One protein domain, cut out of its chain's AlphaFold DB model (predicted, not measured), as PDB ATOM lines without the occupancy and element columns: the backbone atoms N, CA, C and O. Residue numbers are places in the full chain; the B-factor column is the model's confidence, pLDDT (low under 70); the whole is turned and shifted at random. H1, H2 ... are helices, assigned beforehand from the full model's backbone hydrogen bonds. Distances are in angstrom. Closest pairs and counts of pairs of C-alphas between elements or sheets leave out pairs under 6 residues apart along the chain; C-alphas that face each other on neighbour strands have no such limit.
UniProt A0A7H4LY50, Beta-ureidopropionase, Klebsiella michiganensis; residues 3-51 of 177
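AT A GLANCE: This is residues 3 to 51 of the 177 residues of the protein "Beta-ureidopropionase" of Klebsiella michiganensis (UniProt A0A7H4LY50). There is little regular structure here: three short helices follow one another in a loose, elongated chain of contacts, with H3 and H1 each touching H2 in the middle. From H3 a long stretch without a named element, residues 34 to 51, runs back past H1, and its residues 46 to 51 stick out. The printed part has 49 residues, 17 of them in H1, H2 and H3, with no named strand; its class is all helix. It is loose, with a radius of gyration of the C-alphas of 12.5 A and spans of 40 by 21 by 20 A.

IN THESE COORDINATES: H3, the longest helix, covers residues 27 to 33 and 9.8 A, ending at C-alpha 33 (-32.959, 128.565, -12.727). H2 is residues 13 to 17. H1 is residues 3 to 7, beginning at C-alpha 3 (-23.519, 118.417, -2.433).

HOW THE PARTS SIT: H3 and H2 touch; their closest C-alphas, of Gly 28 and Leu 17, are 4.4 A apart. H2 and H1 only just touch, with 3 pairs of C-alphas within 8 A, the closest being Glu 13 and Val 6 at 5.9 A. H1 and H3 are apart. In H1, H2 and H3 every O i to N i+4 pair is within hydrogen-bond range.

THE WHOLE: The C-alphas of Asp 23 and His 48, the two farthest apart, are 40.3 A apart. The printed part has no cut. The link H1 to H2 is tight and H2 to H3 short. No printed residue is under 70 in pLDDT.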
ATOM      1  N   ALA A   3     -23.778 117.123  -3.071       94.94
ATOM      2  CA  ALA A   3     -23.519 118.417  -2.433       94.94
ATOM      3  C   ALA A   3     -22.791 118.300  -1.081       94.94
ATOM      4  O   ALA A   3     -21.811 118.999  -0.849       94.94
ATOM      5  N   SER A   4     -23.200 117.363  -0.216       94.56
ATOM      6  CA  SER A   4     -22.470 117.077   1.029       94.56
ATOM      7  C   SER A   4     -21.059 116.541   0.768       94.56
ATOM      8  O   SER A   4     -20.150 116.811   1.546       94.56
ATOM      9  N   GLY A   5     -20.845 115.851  -0.358       94.75
ATOM     10  CA  GLY A   5     -19.517 115.454  -0.817       94.75
ATOM     11  C   GLY A   5     -18.650 116.640  -1.247       94.75
ATOM     12  O   GLY A   5     -17.458 116.629  -0.962       94.75
ATOM     13  N   VAL A   6     -19.224 117.680  -1.863       96.75
ATOM     14  CA  VAL A   6     -18.507 118.943  -2.127       96.75
ATOM     15  C   VAL A   6     -18.132 119.621  -0.812       96.75
ATOM     16  O   VAL A   6     -16.958 119.897  -0.583       96.75
ATOM     17  N   TRP A   7     -19.103 119.786   0.092       95.94
ATOM     18  CA  TRP A   7     -18.880 120.402   1.402       95.94
ATOM     19  C   TRP A   7     -17.779 119.693   2.202       95.94
ATOM     20  O   TRP A   7     -16.885 120.342   2.734       95.94
ATOM     21  N   ALA A   8     -17.785 118.357   2.223       95.06
ATOM     22  CA  ALA A   8     -16.783 117.535   2.902       95.06
ATOM     23  C   ALA A   8     -15.456 117.372   2.122       95.06
ATOM     24  O   ALA A   8     -14.603 116.583   2.532       95.06
ATOM     25  N   GLY A   9     -15.284 118.060   0.986       94.25
ATOM     26  CA  GLY A   9     -14.058 118.039   0.180       94.25
ATOM     27  C   GLY A   9     -13.807 116.749  -0.614       94.25
ATOM     28  O   GLY A   9     -12.700 116.538  -1.099       94.25
ATOM     29  N   GLN A  10     -14.806 115.874  -0.757       94.19
ATOM     30  CA  GLN A  10     -14.718 114.631  -1.537       94.19
ATOM     31  C   GLN A  10     -14.870 114.862  -3.046       94.19
ATOM     32  O   GLN A  10     -14.344 114.093  -3.850       94.19
ATOM     33  N   PHE A  11     -15.588 115.915  -3.438       95.12
ATOM     34  CA  PHE A  11     -15.764 116.329  -4.829       95.12
ATOM     35  C   PHE A  11     -15.415 117.806  -4.989       95.12
ATOM     36  O   PHE A  11     -15.606 118.594  -4.065       95.12
ATOM     37  N   SER A  12     -14.951 118.203  -6.175       95.94
ATOM     38  CA  SER A  12     -14.853 119.624  -6.501       95.94
ATOM     39  C   SER A  12     -16.235 120.196  -6.813       95.94
ATOM     40  O   SER A  12     -17.117 119.504  -7.329       95.94
ATOM     41  N   GLU A  13     -16.414 121.487  -6.553       95.56
ATOM     42  CA  GLU A  13     -17.639 122.200  -6.918       95.56
ATOM     43  C   GLU A  13     -17.893 122.132  -8.431       95.56
ATOM     44  O   GLU A  13     -18.992 121.786  -8.860       95.56
ATOM     45  N   ALA A  14     -16.849 122.330  -9.242       95.81
ATOM     46  CA  ALA A  14     -16.930 122.209 -10.697       95.81
ATOM     47  C   ALA A  14     -17.439 120.828 -11.151       95.81
ATOM     48  O   ALA A  14     -18.276 120.742 -12.047       95.81
ATOM     49  N   PHE A  15     -16.981 119.742 -10.513       96.25
ATOM     50  CA  PHE A  15     -17.468 118.393 -10.810       96.25
ATOM     51  C   PHE A  15     -18.966 118.254 -10.521       96.25
ATOM     52  O   PHE A  15     -19.693 117.670 -11.327       96.25
ATOM     53  N   ALA A  16     -19.422 118.781  -9.383       96.94
ATOM     54  CA  ALA A  16     -20.814 118.690  -8.972       96.94
ATOM     55  C   ALA A  16     -21.742 119.528  -9.856       96.94
ATOM     56  O   ALA A  16     -22.763 119.016 -10.307       96.94
ATOM     57  N   LEU A  17     -21.364 120.774 -10.154       97.00
ATOM     58  CA  LEU A  17     -22.152 121.674 -10.999       97.00
ATOM     59  C   LEU A  17     -22.299 121.151 -12.434       97.00
ATOM     60  O   LEU A  17     -23.317 121.415 -13.065       97.00
ATOM     61  N   ALA A  18     -21.325 120.378 -12.923       97.75
ATOM     62  CA  ALA A  18     -21.337 119.763 -14.249       97.75
ATOM     63  C   ALA A  18     -22.019 118.379 -14.304       97.75
ATOM     64  O   ALA A  18     -21.868 117.666 -15.293       97.75
ATOM     65  N   ARG A  19     -22.687 117.908 -13.239       97.12
ATOM     66  CA  ARG A  19     -23.521 116.693 -13.330       97.12
ATOM     67  C   ARG A  19     -24.817 117.034 -14.047       97.12
ATOM     68  O   ARG A  19     -25.456 118.008 -13.677       97.12
ATOM     69  N   GLU A  20     -25.187 116.220 -15.024       97.19
ATOM     70  CA  GLU A  20     -26.390 116.410 -15.834       97.19
ATOM     71  C   GLU A  20     -27.460 115.377 -15.479       97.19
ATOM     72  O   GLU A  20     -27.147 114.250 -15.071       97.19
ATOM     73  N   ASP A  21     -28.720 115.776 -15.617       93.62
ATOM     74  CA  ASP A  21     -29.852 114.859 -15.616       93.62
ATOM     75  C   ASP A  21     -30.047 114.190 -16.993       93.62
ATOM     76  O   ASP A  21     -29.188 114.240 -17.874       93.62
ATOM     77  N   ARG A  22     -31.181 113.505 -17.173       90.75
ATOM     78  CA  ARG A  22     -31.500 112.774 -18.411       90.75
ATOM     79  C   ARG A  22     -31.764 113.680 -19.619       90.75
ATOM     80  O   ARG A  22     -31.689 113.193 -20.742       90.75
ATOM     81  N   ASP A  23     -32.087 114.946 -19.376       95.25
ATOM     82  CA  ASP A  23     -32.426 115.936 -20.397       95.25
ATOM     83  C   ASP A  23     -31.220 116.842 -20.712       95.25
ATOM     84  O   ASP A  23     -31.322 117.771 -21.513       95.25
ATOM     85  N   GLY A  24     -30.059 116.558 -20.107       96.31
ATOM     86  CA  GLY A  24     -28.828 117.327 -20.280       96.31
ATOM     87  C   GLY A  24     -28.781 118.607 -19.442       96.31
ATOM     88  O   GLY A  24     -27.921 119.457 -19.673       96.31
ATOM     89  N   ILE A  25     -29.685 118.782 -18.471       98.00
ATOM     90  CA  ILE A  25     -29.673 119.955 -17.592       98.00
ATOM     91  C   ILE A  25     -28.652 119.719 -16.483       98.00
ATOM     92  O   ILE A  25     -28.747 118.760 -15.715       98.00
ATOM     93  N   SER A  26     -27.667 120.610 -16.385       98.50
ATOM     94  CA  SER A  26     -26.646 120.526 -15.343       98.50
ATOM     95  C   SER A  26     -27.172 120.995 -13.983       98.50
ATOM     96  O   SER A  26     -28.032 121.874 -13.900       98.50
ATOM     97  N   VAL A  27     -26.610 120.468 -12.891       98.00
ATOM     98  CA  VAL A  27     -26.906 120.929 -11.521       98.00
ATOM     99  C   VAL A  27     -26.691 122.438 -11.394       98.00
ATOM    100  O   VAL A  27     -27.487 123.117 -10.750       98.00
ATOM    101  N   GLY A  28     -25.643 122.981 -12.021       97.81
ATOM    102  CA  GLY A  28     -25.374 124.418 -12.008       97.81
ATOM    103  C   GLY A  28     -26.463 125.241 -12.694       97.81
ATOM    104  O   GLY A  28     -26.923 126.222 -12.111       97.81
ATOM    105  N   ALA A  29     -26.911 124.817 -13.878       98.31
ATOM    106  CA  ALA A  29     -28.012 125.466 -14.590       98.31
ATOM    107  C   ALA A  29     -29.329 125.360 -13.804       98.31
ATOM    108  O   ALA A  29     -30.064 126.338 -13.690       98.31
ATOM    109  N   ALA A  30     -29.602 124.201 -13.198       98.38
ATOM    110  CA  ALA A  30     -30.787 123.999 -12.373       98.38
ATOM    111  C   ALA A  30     -30.792 124.912 -11.135       98.38
ATOM    112  O   ALA A  30     -31.815 125.525 -10.839       98.38
ATOM    113  N   LEU A  31     -29.656 125.053 -10.437       98.19
ATOM    114  CA  LEU A  31     -29.517 125.949  -9.283       98.19
ATOM    115  C   LEU A  31     -29.714 127.424  -9.655       98.19
ATOM    116  O   LEU A  31     -30.339 128.157  -8.890       98.19
ATOM    117  N   GLU A  32     -29.199 127.862 -10.809       97.88
ATOM    118  CA  GLU A  32     -29.446 129.213 -11.333       97.88
ATOM    119  C   GLU A  32     -30.928 129.427 -11.637       97.88
ATOM    120  O   GLU A  32     -31.501 130.422 -11.201       97.88
ATOM    121  N   ALA A  33     -31.561 128.471 -12.321       98.25
ATOM    122  CA  ALA A  33     -32.959 128.565 -12.727       98.25
ATOM    123  C   ALA A  33     -33.919 128.731 -11.539       98.25
ATOM    124  O   ALA A  33     -34.905 129.455 -11.646       98.25
ATOM    125  N   ILE A  34     -33.625 128.093 -10.400       98.31
ATOM    126  CA  ILE A  34     -34.435 128.224  -9.177       98.31
ATOM    127  C   ILE A  34     -33.954 129.343  -8.237       98.31
ATOM    128  O   ILE A  34     -34.582 129.574  -7.207       98.31
ATOM    129  N   GLY A  35     -32.843 130.020  -8.548       97.81
ATOM    130  CA  GLY A  35     -32.275 131.085  -7.713       97.81
ATOM    131  C   GLY A  35     -31.541 130.609  -6.450       97.81
ATOM    132  O   GLY A  35     -31.346 131.397  -5.530       97.81
ATOM    133  N   TYR A  36     -31.114 129.342  -6.387       97.75
ATOM    134  CA  TYR A  36     -30.395 128.755  -5.238       97.75
ATOM    135  C   TYR A  36     -28.884 128.605  -5.463       97.75
ATOM    136  O   TYR A  36     -28.193 127.947  -4.680       97.75
ATOM    137  N   ARG A  37     -28.333 129.233  -6.506       95.81
ATOM    138  CA  ARG A  37     -26.881 129.341  -6.684       95.81
ATOM    139  C   ARG A  37     -26.303 130.384  -5.725       95.81
ATOM    140  O   ARG A  37     -26.091 131.534  -6.092       95.81
ATOM    141  N   GLY A  38     -26.093 129.970  -4.479       94.44
ATOM    142  CA  GLY A  38     -25.530 130.822  -3.436       94.44
ATOM    143  C   GLY A  38     -24.070 131.205  -3.693       94.44
ATOM    144  O   GLY A  38     -23.323 130.476  -4.337       94.44
ATOM    145  N   GLU A  39     -23.655 132.342  -3.136       94.12
ATOM    146  CA  GLU A  39     -22.284 132.866  -3.262       94.12
ATOM    147  C   GLU A  39     -21.321 132.284  -2.218       94.12
ATOM    148  O   GLU A  39     -20.100 132.367  -2.352       94.12
ATOM    149  N   ARG A  40     -21.865 131.710  -1.137       93.50
ATOM    150  CA  ARG A  40     -21.054 131.138  -0.065       93.50
ATOM    151  C   ARG A  40     -20.391 129.847  -0.561       93.50
ATOM    152  O   ARG A  40     -21.113 128.954  -1.002       93.50
ATOM    153  N   PRO A  41     -19.065 129.687  -0.393       91.19
ATOM    154  CA  PRO A  41     -18.392 128.449  -0.756       91.19
ATOM    155  C   PRO A  41     -19.009 127.244  -0.042       91.19
ATOM    156  O   PRO A  41     -19.181 127.254   1.184       91.19
ATOM    157  N   ALA A  42     -19.295 126.188  -0.799       92.94
ATOM    158  CA  ALA A  42     -19.715 124.898  -0.267       92.94
ATOM    159  C   ALA A  42     -18.499 124.153   0.309       92.94
ATOM    160  O   ALA A  42     -18.037 123.165  -0.252       92.94
ATOM    161  N   ALA A  43     -17.959 124.660   1.417       92.75
ATOM    162  CA  ALA A  43     -16.752 124.148   2.052       92.75
ATOM    163  C   ALA A  43     -16.974 123.866   3.540       92.75
ATOM    164  O   ALA A  43     -17.714 124.584   4.227       92.75
ATOM    165  N   ALA A  44     -16.293 122.831   4.032       92.06
ATOM    166  CA  ALA A  44     -16.293 122.471   5.436       92.06
ATOM    167  C   ALA A  44     -15.829 123.635   6.317       92.06
ATOM    168  O   ALA A  44     -14.901 124.376   5.993       92.06
ATOM    169  N   PHE A  45     -16.474 123.758   7.470       92.62
ATOM    170  CA  PHE A  45     -16.115 124.686   8.534       92.62
ATOM    171  C   PHE A  45     -16.090 123.924   9.869       92.62
ATOM    172  O   PHE A  45     -16.657 122.830   9.942       92.62
ATOM    173  N   PRO A  46     -15.434 124.451  10.921       94.19
ATOM    174  CA  PRO A  46     -15.366 123.764  12.207       94.19
ATOM    175  C   PRO A  46     -16.762 123.435  12.759       94.19
ATOM    176  O   PRO A  46     -17.575 124.331  12.984       94.19
ATOM    177  N   LEU A  47     -17.022 122.147  12.990       93.31
ATOM    178  CA  LEU A  47     -18.238 121.622  13.612       93.31
ATOM    179  C   LEU A  47     -17.854 120.819  14.853       93.31
ATOM    180  O   LEU A  47     -16.933 120.008  14.800       93.31
ATOM    181  N   HIS A  48     -18.572 121.025  15.958       96.25
ATOM    182  CA  HIS A  48     -18.380 120.216  17.163       96.25
ATOM    183  C   HIS A  48     -18.932 118.794  16.979       96.25
ATOM    184  O   HIS A  48     -18.259 117.821  17.303       96.25
ATOM    185  N   ALA A  49     -20.142 118.681  16.424       95.00
ATOM    186  CA  ALA A  49     -20.802 117.425  16.085       95.00
ATOM    187  C   ALA A  49     -21.870 117.666  15.001       95.00
ATOM    188  O   ALA A  49     -22.331 118.794  14.820       95.00
ATOM    189  N   CYS A  50     -22.267 116.605  14.298       92.44
ATOM    190  CA  CYS A  50     -23.371 116.600  13.339       92.44
ATOM    191  C   CYS A  50     -24.206 115.337  13.568       92.44
ATOM    192  O   CYS A  50     -23.640 114.251  13.693       92.44
ATOM    193  N   TYR A  51     -25.528 115.484  13.624       94.38
ATOM    194  CA  TYR A  51     -26.472 114.384  13.785       94.38
ATOM    195  C   TYR A  51     -27.522 114.478  12.683       94.38
ATOM    196  O   TYR A  51     -28.057 115.556  12.429       94.38
TER     197      TYR A  51